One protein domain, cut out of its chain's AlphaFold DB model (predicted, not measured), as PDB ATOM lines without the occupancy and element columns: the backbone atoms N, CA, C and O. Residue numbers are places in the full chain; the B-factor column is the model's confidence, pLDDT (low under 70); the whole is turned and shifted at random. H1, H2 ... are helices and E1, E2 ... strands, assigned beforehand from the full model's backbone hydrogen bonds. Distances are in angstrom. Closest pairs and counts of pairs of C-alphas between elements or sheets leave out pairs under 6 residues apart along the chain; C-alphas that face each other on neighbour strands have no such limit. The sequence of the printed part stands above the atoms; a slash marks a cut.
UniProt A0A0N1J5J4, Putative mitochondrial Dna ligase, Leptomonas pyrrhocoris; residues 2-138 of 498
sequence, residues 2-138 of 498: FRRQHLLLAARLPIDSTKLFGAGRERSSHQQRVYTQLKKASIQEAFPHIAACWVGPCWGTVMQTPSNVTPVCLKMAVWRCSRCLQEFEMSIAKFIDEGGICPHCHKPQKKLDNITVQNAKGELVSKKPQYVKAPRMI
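AT A GLANCE: This is residues 2 to 138 of the 498 residues of the protein "Putative mitochondrial Dna ligase" of Leptomonas pyrrhocoris (UniProt A0A0N1J5J4). Little of this domain is regular structure: a small core, the three-stranded sheet E1-E2-E3 with H4 on it, has an arm tipped by hairpin E4-E5 reaching far out from it, while H1 and the long loop of residues 2 to 28 lie off the sheet, apart from that hairpin. Of 137 printed residues 46 are in named elements, class mixed, order H1 H2 H3 E1 E2 E3 H4 E4 E5. It is only just compact, close to loose, with radius of gyration of the C-alphas 16.7 A and spans 60 by 40 by 29 A.

IN THESE COORDINATES: Find C-alpha 29 at (166.037, 171.878, 112.919); H1 runs 14.4 A, residues 29 to 38. Then come H2, 43 to 46; H3, 48 to 51; E1, 54 to 57; E2, 76 to 80; E3, 87 to 91; H4, 92 to 97; E4, 115 to 118; and E5, 124 to 127, ending at (133.667, 182.813, 116.827).

HOW THE PARTS SIT: H2 and H3 touch only at the corner, closest C-alphas 44 and 51, 5.2 A. Hairpins E1-E2 and E2-E3 form a meander, successive antiparallel neighbours; see N 55 and O 78, 3.0 A, and N 79 and O 88, 2.9 A. H4 is on this sheet, over E3, height 8.1 A. In antiparallel hairpin E4-E5, N 125 and O 117 are 2.8 A apart. H1 and H4 have every O i to N i+4 pair within hydrogen-bond range; H2 and H3 are too short.

THE WHOLE: The farthest C-alphas, Leu 9 and Lys 121, are 60.0 A apart. The printed part has no cut; links E1 to E2 and H4 to E4 are long. Residues 2 to 12 have pLDDT under 70.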
ATOM      1  N   PHE A   2     144.420 143.037 106.819       26.77
ATOM      2  CA  PHE A   2     145.632 143.772 106.420       26.77
ATOM      3  C   PHE A   2     146.514 143.912 107.660       26.77
ATOM      4  O   PHE A   2     146.252 144.686 108.578       26.77
ATOM      5  N   ARG A   3     147.482 142.995 107.755       35.56
ATOM      6  CA  ARG A   3     148.397 142.831 108.885       35.56
ATOM      7  C   ARG A   3     149.465 143.923 108.834       35.56
ATOM      8  O   ARG A   3     150.160 144.040 107.835       35.56
ATOM      9  N   ARG A   4     149.603 144.646 109.952       39.47
ATOM     10  CA  ARG A   4     150.796 145.367 110.440       39.47
ATOM     11  C   ARG A   4     152.032 145.227 109.536       39.47
ATOM     12  O   ARG A   4     152.827 144.310 109.731       39.47
ATOM     13  N   GLN A   5     152.248 146.178 108.631       35.19
ATOM     14  CA  GLN A   5     153.595 146.440 108.132       35.19
ATOM     15  C   GLN A   5     154.380 147.153 109.238       35.19
ATOM     16  O   GLN A   5     154.202 148.327 109.538       35.19
ATOM     17  N   HIS A   6     155.143 146.321 109.933       38.56
ATOM     18  CA  HIS A   6     156.348 146.583 110.699       38.56
ATOM     19  C   HIS A   6     156.903 148.024 110.687       38.56
ATOM     20  O   HIS A   6     157.558 148.451 109.743       38.56
ATOM     21  N   LEU A   7     156.800 148.700 111.838       38.81
ATOM     22  CA  LEU A   7     157.857 149.599 112.313       38.81
ATOM     23  C   LEU A   7     159.028 148.712 112.765       38.81
ATOM     24  O   LEU A   7     159.144 148.345 113.936       38.81
ATOM     25  N   LEU A   8     159.826 148.274 111.790       40.09
ATOM     26  CA  LEU A   8     161.165 147.745 112.024       40.09
ATOM     27  C   LEU A   8     162.006 148.827 112.717       40.09
ATOM     28  O   LEU A   8     161.792 150.022 112.512       40.09
ATOM     29  N   LEU A   9     163.000 148.386 113.487       41.50
ATOM     30  CA  LEU A   9     164.233 149.128 113.770       41.50
ATOM     31  C   LEU A   9     164.981 149.390 112.445       41.50
ATOM     32  O   LEU A   9     166.073 148.884 112.222       41.50
ATOM     33  N   ALA A  10     164.343 150.105 111.523       44.31
ATOM     34  CA  ALA A  10     164.966 150.616 110.322       44.31
ATOM     35  C   ALA A  10     165.784 151.844 110.727       44.31
ATOM     36  O   ALA A  10     165.335 152.633 111.568       44.31
ATOM     37  N   ALA A  11     166.968 152.000 110.135       50.09
ATOM     38  CA  ALA A  11     167.652 153.285 110.077       50.09
ATOM     39  C   ALA A  11     166.602 154.383 109.860       50.09
ATOM     40  O   ALA A  11     165.711 154.213 109.019       50.09
ATOM     41  N   ARG A  12     166.624 155.438 110.689       60.28
ATOM     42  CA  ARG A  12     165.637 156.517 110.566       60.28
ATOM     43  C   ARG A  12     165.642 156.955 109.110       60.28
ATOM     44  O   ARG A  12     166.699 157.247 108.563       60.28
ATOM     45  N   LEU A  13     164.471 156.915 108.480       79.19
ATOM     46  CA  LEU A  13     164.348 157.329 107.089       79.19
ATOM     47  C   LEU A  13     164.891 158.760 106.957       79.19
ATOM     48  O   LEU A  13     164.721 159.544 107.902       79.19
ATOM     49  N   PRO A  14     165.505 159.103 105.814       87.81
ATOM     50  CA  PRO A  14     166.083 160.423 105.615       87.81
ATOM     51  C   PRO A  14     165.025 161.517 105.786       87.81
ATOM     52  O   PRO A  14     163.812 161.269 105.669       87.81
ATOM     53  N   ILE A  15     165.514 162.726 106.066       89.69
ATOM     54  CA  ILE A  15     164.697 163.932 106.202       89.69
ATOM     55  C   ILE A  15     163.815 164.089 104.956       89.69
ATOM     56  O   ILE A  15     164.287 164.013 103.826       89.69
ATOM     57  N   ASP A  16     162.526 164.328 105.180       90.19
ATOM     58  CA  ASP A  16     161.542 164.638 104.144       90.19
ATOM     59  C   ASP A  16     160.934 166.000 104.481       90.19
ATOM     60  O   ASP A  16     160.229 166.138 105.484       90.19
ATOM     61  N   SER A  17     161.255 167.018 103.685       89.06
ATOM     62  CA  SER A  17     160.830 168.402 103.916       89.06
ATOM     63  C   SER A  17     159.335 168.624 103.684       89.06
ATOM     64  O   SER A  17     158.801 169.623 104.158       89.06
ATOM     65  N   THR A  18     158.640 167.694 103.017       89.75
ATOM     66  CA  THR A  18     157.184 167.769 102.811       89.75
ATOM     67  C   THR A  18     156.389 167.452 104.079       89.75
ATOM     68  O   THR A  18     155.197 167.748 104.161       89.75
ATOM     69  N   LYS A  19     157.037 166.843 105.079       92.12
ATOM     70  CA  LYS A  19     156.427 166.447 106.351       92.12
ATOM     71  C   LYS A  19     156.474 167.580 107.368       92.12
ATOM     72  O   LYS A  19     157.480 168.284 107.486       92.12
ATOM     73  N   LEU A  20     155.415 167.700 108.167       92.62
ATOM     74  CA  LEU A  20     155.272 168.768 109.159       92.62
ATOM     75  C   LEU A  20     156.345 168.711 110.262       92.62
ATOM     76  O   LEU A  20     156.907 169.730 110.656       92.62
ATOM     77  N   PHE A  21     156.625 167.519 110.781       93.88
ATOM     78  CA  PHE A  21     157.567 167.277 111.872       93.88
ATOM     79  C   PHE A  21     158.352 165.958 111.744       93.88
ATOM     80  O   PHE A  21     159.096 165.609 112.663       93.88
ATOM     81  N   GLY A  22     158.206 165.207 110.649       89.56
ATOM     82  CA  GLY A  22     159.033 164.035 110.341       89.56
ATOM     83  C   GLY A  22     158.756 162.844 111.265       89.56
ATOM     84  O   GLY A  22     159.619 162.389 112.025       89.56
ATOM     85  N   ALA A  23     157.528 162.331 111.264       86.88
ATOM     86  CA  ALA A  23     157.137 161.162 112.044       86.88
ATOM     87  C   ALA A  23     157.892 159.902 111.570       86.88
ATOM     88  O   ALA A  23     157.752 159.463 110.432       86.88
ATOM     89  N   GLY A  24     158.693 159.296 112.456       82.12
ATOM     90  CA  GLY A  24     159.482 158.094 112.137       82.12
ATOM     91  C   GLY A  24     160.704 158.335 111.237       82.12
ATOM     92  O   GLY A  24     161.298 157.369 110.764       82.12
ATOM     93  N   ARG A  25     161.086 159.599 111.015       86.69
ATOM     94  CA  ARG A  25     162.212 160.016 110.167       86.69
ATOM     95  C   ARG A  25     163.250 160.806 110.961       86.69
ATOM     96  O   ARG A  25     163.021 161.165 112.123       86.69
ATOM     97  N   GLU A  26     164.385 161.081 110.335       88.25
ATOM     98  CA  GLU A  26     165.245 162.186 110.754       88.25
ATOM     99  C   GLU A  26     164.520 163.527 110.584       88.25
ATOM    100  O   GLU A  26     163.599 163.656 109.774       88.25
ATOM    101  N   ARG A  27     164.902 164.520 111.392       91.81
ATOM    102  CA  ARG A  27     164.242 165.829 111.439       91.81
ATOM    103  C   ARG A  27     165.233 166.928 111.125       91.81
ATOM    104  O   ARG A  27     166.318 166.953 111.699       91.81
ATOM    105  N   SER A  28     164.816 167.882 110.301       94.06
ATOM    106  CA  SER A  28     165.494 169.175 110.227       94.06
ATOM    107  C   SER A  28     165.330 169.958 111.537       94.06
ATOM    108  O   SER A  28     164.421 169.696 112.333       94.06
ATOM    109  N   SER A  29     166.150 170.990 111.750       94.25
ATOM    110  CA  SER A  29     166.037 171.878 112.919       94.25
ATOM    111  C   SER A  29     164.657 172.542 113.030       94.25
ATOM    112  O   SER A  29     164.161 172.786 114.129       94.25
ATOM    113  N   HIS A  30     163.998 172.822 111.900       95.00
ATOM    114  CA  HIS A  30     162.623 173.323 111.894       95.00
ATOM    115  C   HIS A  30     161.629 172.254 112.372       95.00
ATOM    116  O   HIS A  30     160.883 172.495 113.319       95.00
ATOM    117  N   GLN A  31     161.678 171.049 111.798       95.25
ATOM    118  CA  GLN A  31     160.797 169.938 112.178       95.25
ATOM    119  C   GLN A  31     160.970 169.531 113.646       95.25
ATOM    120  O   GLN A  31     159.993 169.198 114.313       95.25
ATOM    121  N   GLN A  32     162.190 169.602 114.184       94.31
ATOM    122  CA  GLN A  32     162.456 169.344 115.599       94.31
ATOM    123  C   GLN A  32     161.783 170.381 116.515       94.31
ATOM    124  O   GLN A  32     161.245 170.017 117.567       94.31
ATOM    125  N   ARG A  33     161.760 171.661 116.115       95.56
ATOM    126  CA  ARG A  33     161.032 172.719 116.839       95.56
ATOM    127  C   ARG A  33     159.526 172.471 116.813       95.56
ATOM    128  O   ARG A  33     158.911 172.431 117.877       95.56
ATOM    129  N   VAL A  34     158.959 172.200 115.634       95.19
ATOM    130  CA  VAL A  34     157.527 171.880 115.474       95.19
ATOM    131  C   VAL A  34     157.146 170.643 116.291       95.19
ATOM    132  O   VAL A  34     156.179 170.679 117.048       95.19
ATOM    133  N   TYR A  35     157.941 169.569 116.227       94.94
ATOM    134  CA  TYR A  35     157.741 168.363 117.036       94.94
ATOM    135  C   TYR A  35     157.675 168.687 118.534       94.94
ATOM    136  O   TYR A  35     156.783 168.215 119.237       94.94
ATOM    137  N   THR A  36     158.608 169.506 119.026       94.56
ATOM    138  CA  THR A  36     158.700 169.871 120.447       94.56
ATOM    139  C   THR A  36     157.506 170.711 120.898       94.56
ATOM    140  O   THR A  36     156.983 170.482 121.989       94.56
ATOM    141  N   GLN A  37     157.034 171.631 120.053       95.25
ATOM    142  CA  GLN A  37     155.826 172.417 120.304       95.25
ATOM    143  C   GLN A  37     154.580 171.523 120.338       95.25
ATOM    144  O   GLN A  37     153.833 171.533 121.314       95.25
ATOM    145  N   LEU A  38     154.386 170.689 119.311       95.81
ATOM    146  CA  LEU A  38     153.232 169.795 119.212       95.81
ATOM    147  C   LEU A  38     153.206 168.739 120.323       95.81
ATOM    148  O   LEU A  38     152.130 168.335 120.756       95.81
ATOM    149  N   LYS A  39     154.363 168.325 120.847       93.81
ATOM    150  CA  LYS A  39     154.450 167.411 121.997       93.81
ATOM    151  C   LYS A  39     153.758 167.959 123.253       93.81
ATOM    152  O   LYS A  39     153.327 167.163 124.085       93.81
ATOM    153  N   LYS A  40     153.655 169.286 123.387       92.44
ATOM    154  CA  LYS A  40     153.013 169.971 124.521       92.44
ATOM    155  C   LYS A  40     151.550 170.358 124.268       92.44
ATOM    156  O   LYS A  40     150.900 170.812 125.196       92.44
ATOM    157  N   ALA A  41     151.043 170.176 123.050       94.69
ATOM    158  CA  ALA A  41     149.664 170.492 122.680       94.69
ATOM    159  C   ALA A  41     148.816 169.222 122.532       94.69
ATOM    160  O   ALA A  41     149.341 168.134 122.265       94.69
ATOM    161  N   SER A  42     147.498 169.369 122.638       95.62
ATOM    162  CA  SER A  42     146.535 168.341 122.237       95.62
ATOM    163  C   SER A  42     146.181 168.434 120.744       95.62
ATOM    164  O   SER A  42     146.371 169.467 120.094       95.62
ATOM    165  N   ILE A  43     145.639 167.357 120.166       96.44
ATOM    166  CA  ILE A  43     145.109 167.383 118.790       96.44
ATOM    167  C   ILE A  43     143.933 168.361 118.699       96.44
ATOM    168  O   ILE A  43     143.808 169.071 117.704       96.44
ATOM    169  N   GLN A  44     143.084 168.414 119.729       94.81
ATOM    170  CA  GLN A  44     141.914 169.293 119.767       94.81
ATOM    171  C   GLN A  44     142.290 170.779 119.694       94.81
ATOM    172  O   GLN A  44     141.592 171.541 119.022       94.81
ATOM    173  N   GLU A  45     143.380 171.179 120.351       93.38
ATOM    174  CA  GLU A  45     143.887 172.555 120.331       93.38
ATOM    175  C   GLU A  45     144.617 172.881 119.027       93.38
ATOM    176  O   GLU A  45     144.341 173.908 118.411       93.38
ATOM    177  N   ALA A  46     145.531 172.008 118.592       95.19
ATOM    178  CA  ALA A  46     146.388 172.283 117.442       95.19
ATOM    179  C   ALA A  46     145.668 172.085 116.094       95.19
ATOM    180  O   ALA A  46     145.916 172.815 115.136       95.19
ATOM    181  N   PHE A  47     144.769 171.100 116.006       95.50
ATOM    182  CA  PHE A  47     144.126 170.682 114.758       95.50
ATOM    183  C   PHE A  47     142.644 170.313 114.967       95.50
ATOM    184  O   PHE A  47     142.266 169.159 114.755       95.50
ATOM    185  N   PRO A  48     141.754 171.266 115.309       94.31
ATOM    186  CA  PRO A  48     140.347 170.975 115.625       94.31
ATOM    187  C   PRO A  48     139.576 170.282 114.484       94.31
ATOM    188  O   PRO A  48     138.738 169.420 114.738       94.31
ATOM    189  N   HIS A  49     139.901 170.595 113.225       94.56
ATOM    190  CA  HIS A  49     139.346 169.930 112.039       94.56
ATOM    191  C   HIS A  49     139.749 168.447 111.927       94.56
ATOM    192  O   HIS A  49     138.947 167.616 111.506       94.56
ATOM    193  N   ILE A  50     140.976 168.097 112.332       96.38
ATOM    194  CA  ILE A  50     141.456 166.708 112.395       96.38
ATOM    195  C   ILE A  50     140.881 166.015 113.635       96.38
ATOM    196  O   ILE A  50     140.435 164.876 113.544       96.38
ATOM    197  N   ALA A  51     140.828 166.708 114.777       95.69
ATOM    198  CA  ALA A  51     140.214 166.208 116.006       95.69
ATOM    199  C   ALA A  51     138.758 165.774 115.784       95.69
ATOM    200  O   ALA A  51     138.350 164.723 116.266       95.69
ATOM    201  N   ALA A  52     137.997 166.532 114.990       95.25
ATOM    202  CA  ALA A  52     136.626 166.188 114.625       95.25
ATOM    203  C   ALA A  52     136.510 164.882 113.822       95.25
ATOM    204  O   ALA A  52     135.451 164.266 113.821       95.25
ATOM    205  N   CYS A  53     137.583 164.426 113.175       96.62
ATOM    206  CA  CYS A  53     137.611 163.160 112.444       96.62
ATOM    207  C   CYS A  53     137.869 161.948 113.358       96.62
ATOM    208  O   CYS A  53     137.892 160.822 112.870       96.62
ATOM    209  N   TRP A  54     138.105 162.144 114.659       95.69
ATOM    210  CA  TRP A  54     138.420 161.070 115.603       95.69
ATOM    211  C   TRP A  54     137.200 160.202 115.923       95.69
ATOM    212  O   TRP A  54     136.231 160.681 116.507       95.69
ATOM    213  N   VAL A  55     137.288 158.905 115.627       93.75
ATOM    214  CA  VAL A  55     136.273 157.907 116.012       93.75
ATOM    215  C   VAL A  55     136.637 157.259 117.350       93.75
ATOM    216  O   VAL A  55     135.792 157.099 118.235       93.75
ATOM    217  N   GLY A  56     137.909 156.895 117.527       91.88
ATOM    218  CA  GLY A  56     138.387 156.227 118.735       91.88
ATOM    219  C   GLY A  56     139.798 155.649 118.590       91.88
ATOM    220  O   GLY A  56     140.335 155.581 117.485       91.88
ATOM    221  N   PRO A  57     140.418 155.201 119.689       90.38
ATOM    222  CA  PRO A  57     141.673 154.456 119.635       90.38
ATOM    223  C   PRO A  57     141.445 153.046 119.063       90.38
ATOM    224  O   PRO A  57     140.449 152.406 119.385       90.38
ATOM    225  N   CYS A  58     142.384 152.515 118.270       85.19
ATOM    226  CA  CYS A  58     142.250 151.149 117.729       85.19
ATOM    227  C   CYS A  58     142.381 150.061 118.811       85.19
ATOM    228  O   CYS A  58     141.822 148.977 118.683       85.19
ATOM    229  N   TRP A  59     143.180 150.319 119.851       71.56
ATOM    230  CA  TRP A  59     143.503 149.352 120.900       71.56
ATOM    231  C   TRP A  59     143.744 150.065 122.232       71.56
ATOM    232  O   TRP A  59     144.322 151.154 122.266       71.56
ATOM    233  N   GLY A  60     143.414 149.402 123.341       71.94
ATOM    234  CA  GLY A  60     143.720 149.885 124.687       71.94
ATOM    235  C   GLY A  60     142.542 150.591 125.350       71.94
ATOM    236  O   GLY A  60     141.432 150.071 125.349       71.94
ATOM    237  N   THR A  61     142.804 151.729 125.993       79.06
ATOM    238  CA  THR A  61     141.782 152.460 126.752       79.06
ATOM    239  C   THR A  61     140.881 153.271 125.827       79.06
ATOM    240  O   THR A  61     141.371 154.081 125.044       79.06
ATOM    241  N   VAL A  62     139.566 153.107 125.966       84.81
ATOM    242  CA  VAL A  62     138.557 153.879 125.220       84.81
ATOM    243  C   VAL A  62     138.406 155.317 125.731       84.81
ATOM    244  O   VAL A  62     137.591 156.072 125.212       84.81
ATOM    245  N   MET A  63     139.199 155.707 126.736       90.31
ATOM    246  CA  MET A  63     139.204 157.052 127.324       90.31
ATOM    247  C   MET A  63     140.151 158.023 126.607       90.31
ATOM    248  O   MET A  63     140.253 159.183 126.998       90.31
ATOM    249  N   GLN A  64     140.882 157.572 125.584       90.06
ATOM    250  CA  GLN A  64     141.723 158.469 124.793       90.06
ATOM    251  C   GLN A  64     140.874 159.332 123.861       90.06
ATOM    252  O   GLN A  64     140.130 158.818 123.025       90.06
ATOM    253  N   THR A  65     141.039 160.646 123.989       92.44
ATOM    254  CA  THR A  65     140.340 161.655 123.190       92.44
ATOM    255  C   THR A  65     141.338 162.633 122.568       92.44
ATOM    256  O   THR A  65     142.452 162.782 123.082       92.44
ATOM    257  N   PRO A  66     140.960 163.346 121.493       94.44
ATOM    258  CA  PRO A  66     141.798 164.386 120.899       94.44
ATOM    259  C   PRO A  66     142.218 165.495 121.869       94.44
ATOM    260  O   PRO A  66     143.247 166.124 121.636       94.44
ATOM    261  N   SER A  67     141.460 165.721 122.947       93.56
ATOM    262  CA  SER A  67     141.769 166.701 123.998       93.56
ATOM    263  C   SER A  67     142.944 166.278 124.880       93.56
ATOM    264  O   SER A  67     143.639 167.122 125.427       93.56
ATOM    265  N   ASN A  68     143.205 164.973 124.986       91.31
ATOM    266  CA  ASN A  68     144.175 164.412 125.933       91.31
ATOM    267  C   ASN A  68     145.318 163.660 125.237       91.31
ATOM    268  O   ASN A  68     146.086 162.935 125.875       91.31
ATOM    269  N   VAL A  69     145.407 163.764 123.910       92.50
ATOM    270  CA  VAL A  69     146.424 163.091 123.104       92.50
ATOM    271  C   VAL A  69     147.182 164.124 122.290       92.50
ATOM    272  O   VAL A  69     146.585 164.988 121.656       92.50
ATOM    273  N   THR A  70     148.508 164.013 122.302       94.88
ATOM    274  CA  THR A  70     149.384 164.883 121.517       94.88
ATOM    275  C   THR A  70     149.393 164.498 120.031       94.88
ATOM    276  O   THR A  70     149.379 163.302 119.711       94.88
ATOM    277  N   PRO A  71     149.501 165.477 119.110       96.94
ATOM    278  CA  PRO A  71     149.675 165.239 117.682       96.94
ATOM    279  C   PRO A  71     150.829 164.308 117.309       96.94
ATOM    280  O   PRO A  71     150.750 163.615 116.303       96.94
ATOM    281  N   VAL A  72     151.890 164.240 118.118       95.25
ATOM    282  CA  VAL A  72     153.069 163.403 117.822       95.25
ATOM    283  C   VAL A  72     152.956 161.973 118.369       95.25
ATOM    284  O   VAL A  72     153.930 161.216 118.378       95.25
ATOM    285  N   CYS A  73     151.774 161.585 118.854       92.00
ATOM    286  CA  CYS A  73     151.516 160.260 119.401       92.00
ATOM    287  C   CYS A  73     151.641 159.178 118.317       92.00
ATOM    288  O   CYS A  73     150.998 159.237 117.278       92.00
ATOM    289  N   LEU A  74     152.424 158.129 118.570       90.69
ATOM    290  CA  LEU A  74     152.608 157.044 117.596       90.69
ATOM    291  C   LEU A  74     151.469 156.010 117.601       90.69
ATOM    292  O   LEU A  74     151.460 155.109 116.761       90.69
ATOM    293  N   LYS A  75     150.519 156.109 118.541       90.19
ATOM    294  CA  LYS A  75     149.397 155.167 118.647       90.19
ATOM    295  C   LYS A  75     148.504 155.230 117.405       90.19
ATOM    296  O   LYS A  75     148.420 156.255 116.733       90.19
ATOM    297  N   MET A  76     147.839 154.114 117.127       92.00
ATOM    298  CA  MET A  76     146.842 154.000 116.065       92.00
ATOM    299  C   MET A  76     145.483 154.493 116.562       92.00
ATOM    300  O   MET A  76     145.081 154.170 117.685       92.00
ATOM    301  N   ALA A  77     144.782 155.223 115.706       94.44
ATOM    302  CA  ALA A  77     143.400 155.620 115.909       94.44
ATOM    303  C   ALA A  77     142.573 155.300 114.660       94.44
ATOM    304  O   ALA A  77     143.108 155.202 113.550       94.44
ATOM    305  N   VAL A  78     141.273 155.133 114.875       95.12
ATOM    306  CA  VAL A  78     140.266 155.091 113.824       95.12
ATOM    307  C   VAL A  78     139.825 156.522 113.553       95.12
ATOM    308  O   VAL A  78     139.475 157.272 114.472       95.12
ATOM    309  N   TRP A  79     139.848 156.886 112.280       96.69
ATOM    310  CA  TRP A  79     139.465 158.193 111.774       96.69
ATOM    311  C   TRP A  79     138.303 158.038 110.813       96.69
ATOM    312  O   TRP A  79     138.250 157.057 110.081       96.69
ATOM    313  N   ARG A  80     137.422 159.033 110.748       97.31
ATOM    314  CA  ARG A  80     136.386 159.149 109.724       97.31
ATOM    315  C   ARG A  80     136.629 160.408 108.915       97.31
ATOM    316  O   ARG A  80     136.645 161.504 109.468       97.31
ATOM    317  N   CYS A  81     136.820 160.266 107.607       96.56
ATOM    318  CA  CYS A  81     137.084 161.417 106.750       96.56
ATOM    319  C   CYS A  81     135.900 162.391 106.745       96.56
ATOM    320  O   CYS A  81     134.773 162.001 106.449       96.56
ATOM    321  N   SER A  82     136.161 163.685 106.936       95.38
ATOM    322  CA  SER A  82     135.134 164.734 106.931       95.38
ATOM    323  C   SER A  82     134.540 165.032 105.541       95.38
ATOM    324  O   SER A  82     133.744 165.960 105.406       95.38
ATOM    325  N   ARG A  83     135.004 164.351 104.483       94.12
ATOM    326  CA  ARG A  83     134.573 164.564 103.089       94.12
ATOM    327  C   ARG A  83     133.891 163.339 102.496       94.12
ATOM    328  O   ARG A  83     132.752 163.441 102.074       94.12
ATOM    329  N   CYS A  84     134.583 162.198 102.450       96.19
ATOM    330  CA  CYS A  84     134.025 160.962 101.888       96.19
ATOM    331  C   CYS A  84     133.386 160.042 102.938       96.19
ATOM    332  O   CYS A  84     132.866 158.995 102.570       96.19
ATOM    333  N   LEU A  85     133.451 160.404 104.227       95.88
ATOM    334  CA  LEU A  85     132.861 159.668 105.354       95.88
ATOM    335  C   LEU A  85     133.384 158.236 105.557       95.88
ATOM    336  O   LEU A  85     132.878 157.533 106.427       95.88
ATOM    337  N   GLN A  86     134.409 157.826 104.806       96.50
ATOM    338  CA  GLN A  86     135.075 156.538 104.973       96.50
ATOM    339  C   GLN A  86     135.914 156.525 106.249       96.50
ATOM    340  O   GLN A  86     136.588 157.513 106.571       96.50
ATOM    341  N   GLU A  87     135.867 155.394 106.946       96.38
ATOM    342  CA  GLU A  87     136.653 155.139 108.145       96.38
ATOM    343  C   GLU A  87     137.953 154.418 107.805       96.38
ATOM    344  O   GLU A  87     137.981 153.529 106.958       96.38
ATOM    345  N   PHE A  88     139.039 154.810 108.464       95.38
ATOM    346  CA  PHE A  88     140.355 154.227 108.246       95.38
ATOM    347  C   PHE A  88     141.189 154.227 109.524       95.38
ATOM    348  O   PHE A  88     141.068 155.102 110.381       95.38
ATOM    349  N   GLU A  89     142.081 153.246 109.634       95.25
ATOM    350  CA  GLU A  89     143.048 153.164 110.725       95.25
ATOM    351  C   GLU A  89     144.363 153.822 110.319       95.25
ATOM    352  O   GLU A  89     144.972 153.462 109.309       95.25
ATOM    353  N   MET A  90     144.849 154.762 111.128       94.06
ATOM    354  CA  MET A  90     146.149 155.383 110.895       94.06
ATOM    355  C   MET A  90     146.804 155.817 112.204       94.06
ATOM    356  O   MET A  90     146.130 156.162 113.179       94.06
ATOM    357  N   SER A  91     148.139 155.805 112.228       94.50
ATOM    358  CA  SER A  91     148.901 156.385 113.332       94.50
ATOM    359  C   SER A  91     148.593 157.875 113.433       94.50
ATOM    360  O   SER A  91     148.576 158.567 112.416       94.50
ATOM    361  N   ILE A  92     148.380 158.360 114.654       95.62
ATOM    362  CA  ILE A  92     148.048 159.763 114.923       95.62
ATOM    363  C   ILE A  92     149.141 160.686 114.390       95.62
ATOM    364  O   ILE A  92     148.855 161.587 113.604       95.62
ATOM    365  N   ALA A  93     150.395 160.400 114.750       95.56
ATOM    366  CA  ALA A  93     151.544 161.154 114.275       95.56
ATOM    367  C   ALA A  93     151.615 161.163 112.754       95.56
ATOM    368  O   ALA A  93     151.770 162.226 112.175       95.56
ATOM    369  N   LYS A  94     151.452 160.002 112.106       94.69
ATOM    370  CA  LYS A  94     151.502 159.915 110.643       94.69
ATOM    371  C   LYS A  94     150.404 160.756 109.992       94.69
ATOM    372  O   LYS A  94     150.704 161.551 109.114       94.69
ATOM    373  N   PHE A  95     149.156 160.608 110.433       96.31
ATOM    374  CA  PHE A  95     148.025 161.308 109.824       96.31
ATOM    375  C   PHE A  95     148.187 162.831 109.895       96.31
ATOM    376  O   PHE A  95     147.916 163.529 108.923       96.31
ATOM    377  N   ILE A  96     148.678 163.345 111.026       96.69
ATOM    378  CA  ILE A  96     148.899 164.783 111.214       96.69
ATOM    379  C   ILE A  96     150.146 165.263 110.464       96.69
ATOM    380  O   ILE A  96     150.107 166.322 109.842       96.69
ATOM    381  N   ASP A  97     151.229 164.485 110.485       95.06
ATOM    382  CA  ASP A  97     152.474 164.794 109.770       95.06
ATOM    383  C   ASP A  97     152.276 164.864 108.246       95.06
ATOM    384  O   ASP A  97     152.978 165.599 107.556       95.06
ATOM    385  N   GLU A  98     151.269 164.144 107.737       93.44
ATOM    386  CA  GLU A  98     150.807 164.140 106.343       93.44
ATOM    387  C   GLU A  98     149.676 165.151 106.073       93.44
ATOM    388  O   GLU A  98     148.966 165.051 105.073       93.44
ATOM    389  N   GLY A  99     149.473 166.127 106.964       92.75
ATOM    390  CA  GLY A  99     148.523 167.227 106.769       92.75
ATOM    391  C   GLY A  99     147.047 166.836 106.898       92.75
ATOM    392  O   GLY A  99     146.170 167.578 106.452       92.75
ATOM    393  N   GLY A 100     146.743 165.677 107.487       94.94
ATOM    394  CA  GLY A 100     145.377 165.180 107.621       94.94
ATOM    395  C   GLY A 100     144.761 164.739 106.289       94.94
ATOM    396  O   GLY A 100     143.548 164.850 106.105       94.94
ATOM    397  N   ILE A 101     145.562 164.278 105.327       96.44
ATOM    398  CA  ILE A 101     145.061 163.809 104.026       96.44
ATOM    399  C   ILE A 101     144.406 162.430 104.175       96.44
ATOM    400  O   ILE A 101     144.974 161.504 104.747       96.44
ATOM    401  N   CYS A 102     143.180 162.287 103.665       96.25
ATOM    402  CA  CYS A 102     142.463 161.013 103.684       96.25
ATOM    403  C   CYS A 102     143.119 159.991 102.733       96.25
ATOM    404  O   CYS A 102     143.276 160.315 101.556       96.25
ATOM    405  N   PRO A 103     143.396 158.747 103.165       96.31
ATOM    406  CA  PRO A 103     143.992 157.723 102.299       96.31
ATOM    407  C   PRO A 103     143.038 157.188 101.219       96.31
ATOM    408  O   PRO A 103     143.481 156.515 100.297       96.31
ATOM    409  N   HIS A 104     141.732 157.455 101.322       95.81
ATOM    410  CA  HIS A 104     140.743 156.979 100.350       95.81
ATOM    411  C   HIS A 104     140.456 158.003  99.253       95.81
ATOM    412  O   HIS A 104     140.469 157.673  98.074       95.81
ATOM    413  N   CYS A 105     140.174 159.255  99.631       96.75
ATOM    414  CA  CYS A 105     139.816 160.298  98.668       96.75
ATOM    415  C   CYS A 105     140.960 161.265  98.353       96.75
ATOM    416  O   CYS A 105     140.763 162.164  97.542       96.75
ATOM    417  N   HIS A 106     142.118 161.114  99.007       96.38
ATOM    418  CA  HIS A 106     143.320 161.937  98.823       96.38
ATOM    419  C   HIS A 106     143.107 163.446  99.041       96.38
ATOM    420  O   HIS A 106     143.937 164.265  98.659       96.38
ATOM    421  N   LYS A 107     142.002 163.833  99.696       95.75
ATOM    422  CA  LYS A 107     141.683 165.226 100.036       95.75
ATOM    423  C   LYS A 107     142.034 165.524 101.501       95.75
ATOM    424  O   LYS A 107     141.848 164.649 102.355       95.75
ATOM    425  N   PRO A 108     142.473 166.756 101.823       95.19
ATOM    426  CA  PRO A 108     142.670 167.189 103.206       95.19
ATOM    427  C   PRO A 108     141.329 167.301 103.942       95.19
ATOM    428  O   PRO A 108     140.298 167.587 103.316       95.19
ATOM    429  N   GLN A 109     141.326 167.121 105.267       95.38
ATOM    430  CA  GLN A 109     140.103 167.300 106.060       95.38
ATOM    431  C   GLN A 109     139.568 168.735 105.937       95.38
ATOM    432  O   GLN A 109     140.323 169.698 105.786       95.38
ATOM    433  N   LYS A 110     138.240 168.874 105.951       92.56
ATOM    434  CA  LYS A 110     137.545 170.151 105.748       92.56
ATOM    435  C   LYS A 110     137.904 171.102 106.890       92.56
ATOM    436  O   LYS A 110     137.551 170.839 108.035       92.56
ATOM    437  N   LYS A 111     138.582 172.204 106.568       90.75
ATOM    438  CA  LYS A 111     138.727 173.356 107.461       90.75
ATOM    439  C   LYS A 111     137.496 174.246 107.304       90.75
ATOM    440  O   LYS A 111     136.935 174.330 106.212       90.75
ATOM    441  N   LEU A 112     137.054 174.826 108.407       85.06
ATOM    442  CA  LEU A 112     136.012 175.842 108.432       85.06
ATOM    443  C   LEU A 112     136.680 177.185 108.719       85.06
ATOM    444  O   LEU A 112     137.597 177.238 109.543       85.06
ATOM    445  N   ASP A 113     136.218 178.231 108.046       77.75
ATOM    446  CA  ASP A 113     136.686 179.592 108.282       77.75
ATOM    447  C   ASP A 113     136.062 180.160 109.563       77.75
ATOM    448  O   ASP A 113     135.030 179.682 110.048       77.75
ATOM    449  N   ASN A 114     136.713 181.167 110.147       74.94
ATOM    450  CA  ASN A 114     136.183 181.846 111.325       74.94
ATOM    451  C   ASN A 114     134.887 182.580 110.967       74.94
ATOM    452  O   ASN A 114     134.813 183.256 109.943       74.94
ATOM    453  N   ILE A 115     133.883 182.478 111.838       70.06
ATOM    454  CA  ILE A 115     132.606 183.166 111.649       70.06
ATOM    455  C   ILE A 115     132.655 184.458 112.462       70.06
ATOM    456  O   ILE A 115     132.796 184.413 113.684       70.06
ATOM    457  N   THR A 116     132.543 185.606 111.803       72.75
ATOM    458  CA  THR A 116     132.410 186.901 112.482       72.75
ATOM    459  C   THR A 116     130.941 187.132 112.816       72.75
ATOM    460  O   THR A 116     130.097 187.111 111.924       72.75
ATOM    461  N   VAL A 117     130.626 187.329 114.095       74.19
ATOM    462  CA  VAL A 117     129.252 187.536 114.577       74.19
ATOM    463  C   VAL A 117     129.209 188.807 115.414       74.19
ATOM    464  O   VAL A 117     130.097 189.019 116.234       74.19
ATOM    465  N   GLN A 118     128.187 189.643 115.245       73.12
ATOM    466  CA  GLN A 118     127.961 190.764 116.159       73.12
ATOM    467  C   GLN A 118     127.406 190.247 117.491       73.12
ATOM    468  O   GLN A 118     126.461 189.456 117.512       73.12
ATOM    469  N   ASN A 119     128.011 190.656 118.606       77.62
ATOM    470  CA  ASN A 119     127.470 190.375 119.933       77.62
ATOM    471  C   ASN A 119     126.282 191.305 120.252       77.62
ATOM    472  O   ASN A 119     125.985 192.239 119.511       77.62
ATOM    473  N   ALA A 120     125.612 191.078 121.385       73.94
ATOM    474  CA  ALA A 120     124.467 191.887 121.823       73.94
ATOM    475  C   ALA A 120     124.794 193.381 122.061       73.94
ATOM    476  O   ALA A 120     123.880 194.181 122.230       73.94
ATOM    477  N   LYS A 121     126.082 193.757 122.071       77.12
ATOM    478  CA  LYS A 121     126.579 195.136 122.188       77.12
ATOM    479  C   LYS A 121     127.018 195.734 120.839       77.12
ATOM    480  O   LYS A 121     127.541 196.841 120.818       77.12
ATOM    481  N   GLY A 122     126.825 195.022 119.724       71.88
ATOM    482  CA  GLY A 122     127.208 195.466 118.378       71.88
ATOM    483  C   GLY A 122     128.682 195.244 118.011       71.88
ATOM    484  O   GLY A 122     129.100 195.623 116.919       71.88
ATOM    485  N   GLU A 123     129.478 194.605 118.872       80.56
ATOM    486  CA  GLU A 123     130.897 194.345 118.607       80.56
ATOM    487  C   GLU A 123     131.063 193.100 117.728       80.56
ATOM    488  O   GLU A 123     130.434 192.064 117.966       80.56
ATOM    489  N   LEU A 124     131.945 193.174 116.729       71.88
ATOM    490  CA  LEU A 124     132.295 192.034 115.883       71.88
ATOM    491  C   LEU A 124     133.177 191.054 116.667       71.88
ATOM    492  O   LEU A 124     134.360 191.302 116.895       71.88
ATOM    493  N   VAL A 125     132.614 189.910 117.047       75.00
ATOM    494  CA  VAL A 125     133.324 188.828 117.732       75.00
ATOM    495  C   VAL A 125     133.599 187.696 116.747       75.00
ATOM    496  O   VAL A 125     132.687 187.117 116.153       75.00
ATOM    497  N   SER A 126     134.876 187.343 116.589       71.44
ATOM    498  CA  SER A 126     135.278 186.155 115.833       71.44
ATOM    499  C   SER A 126     134.976 184.898 116.651       71.44
ATOM    500  O   SER A 126     135.573 184.666 117.705       71.44
ATOM    501  N   LYS A 127     134.036 184.076 116.184       71.88
ATOM    502  CA  LYS A 127     133.667 182.813 116.827       71.88
ATOM    503  C   LYS A 127     134.394 181.660 116.137       71.88
ATOM    504  O   LYS A 127     134.334 181.511 114.914       71.88
ATOM    505  N   LYS A 128     135.073 180.823 116.931       70.44
ATOM    506  CA  LYS A 128     135.723 179.610 116.417       70.44
ATOM    507  C   LYS A 128     134.667 178.694 115.781       70.44
ATOM    508  O   LYS A 128     133.622 178.471 116.396       70.44
ATOM    509  N   PRO A 129     134.931 178.141 114.589       73.88
ATOM    510  CA  PRO A 129     133.971 177.288 113.910       73.88
ATOM    511  C   PRO A 129     133.764 175.975 114.672       73.88
ATOM    512  O   PRO A 129     134.718 175.348 115.143       73.88
ATOM    513  N   GLN A 130     132.506 175.547 114.774       81.44
ATOM    514  CA  GLN A 130     132.139 174.282 115.402       81.44
ATOM    515  C   GLN A 130     132.161 173.161 114.360       81.44
ATOM    516  O   GLN A 130     131.382 173.151 113.410       81.44
ATOM    517  N   TYR A 131     133.063 172.199 114.545       86.56
ATOM    518  CA  TYR A 131     133.163 171.033 113.675       86.56
ATOM    519  C   TYR A 131     132.173 169.947 114.105       86.56
ATOM    520  O   TYR A 131     132.072 169.622 115.290       86.56
ATOM    521  N   VAL A 132     131.489 169.341 113.134       86.88
ATOM    522  CA  VAL A 132     130.699 168.126 113.361       86.88
ATOM    523  C   VAL A 132     131.663 166.976 113.640       86.88
ATOM    524  O   VAL A 132     132.494 166.643 112.794       86.88
ATOM    525  N   LYS A 133     131.573 166.396 114.839       90.88
ATOM    526  CA  LYS A 133     132.429 165.284 115.262       90.88
ATOM    527  C   LYS A 133     131.992 163.978 114.600       90.88
ATOM    528  O   LYS A 133     130.800 163.722 114.439       90.88
ATOM    529  N   ALA A 134     132.965 163.145 114.257       92.12
ATOM    530  CA  ALA A 134     132.744 161.774 113.841       92.12
ATOM    531  C   ALA A 134     132.010 160.989 114.945       92.12
ATOM    532  O   ALA A 134     132.191 161.277 116.135       92.12
ATOM    533  N   PRO A 135     131.180 159.997 114.574       89.38
ATOM    534  CA  PRO A 135     130.560 159.121 115.550       89.38
ATOM    535  C   PRO A 135     131.648 158.405 116.350       89.38
ATOM    536  O   PRO A 135     132.683 158.014 115.809       89.38
ATOM    537  N   ARG A 136     131.414 158.226 117.651       84.31
ATOM    538  CA  ARG A 136     132.330 157.443 118.476       84.31
ATOM    539  C   ARG A 136     132.290 155.974 118.092       84.31
ATOM    540  O   ARG A 136     131.240 155.437 117.750       84.31
ATOM    541  N   MET A 137     133.416 155.310 118.315       80.81
ATOM    542  CA  MET A 137     133.480 153.855 118.326       80.81
ATOM    543  C   MET A 137     132.504 153.268 119.357       80.81
ATOM    544  O   MET A 137     132.523 153.645 120.534       80.81
ATOM    545  N   ILE A 138     131.688 152.310 118.920       76.81
ATOM    546  CA  ILE A 138     130.810 151.512 119.779       76.81
ATOM    547  C   ILE A 138     131.330 150.076 119.767       76.81
ATOM    548  O   ILE A 138     131.556 149.499 118.707       76.81
TER     549      ILE A 138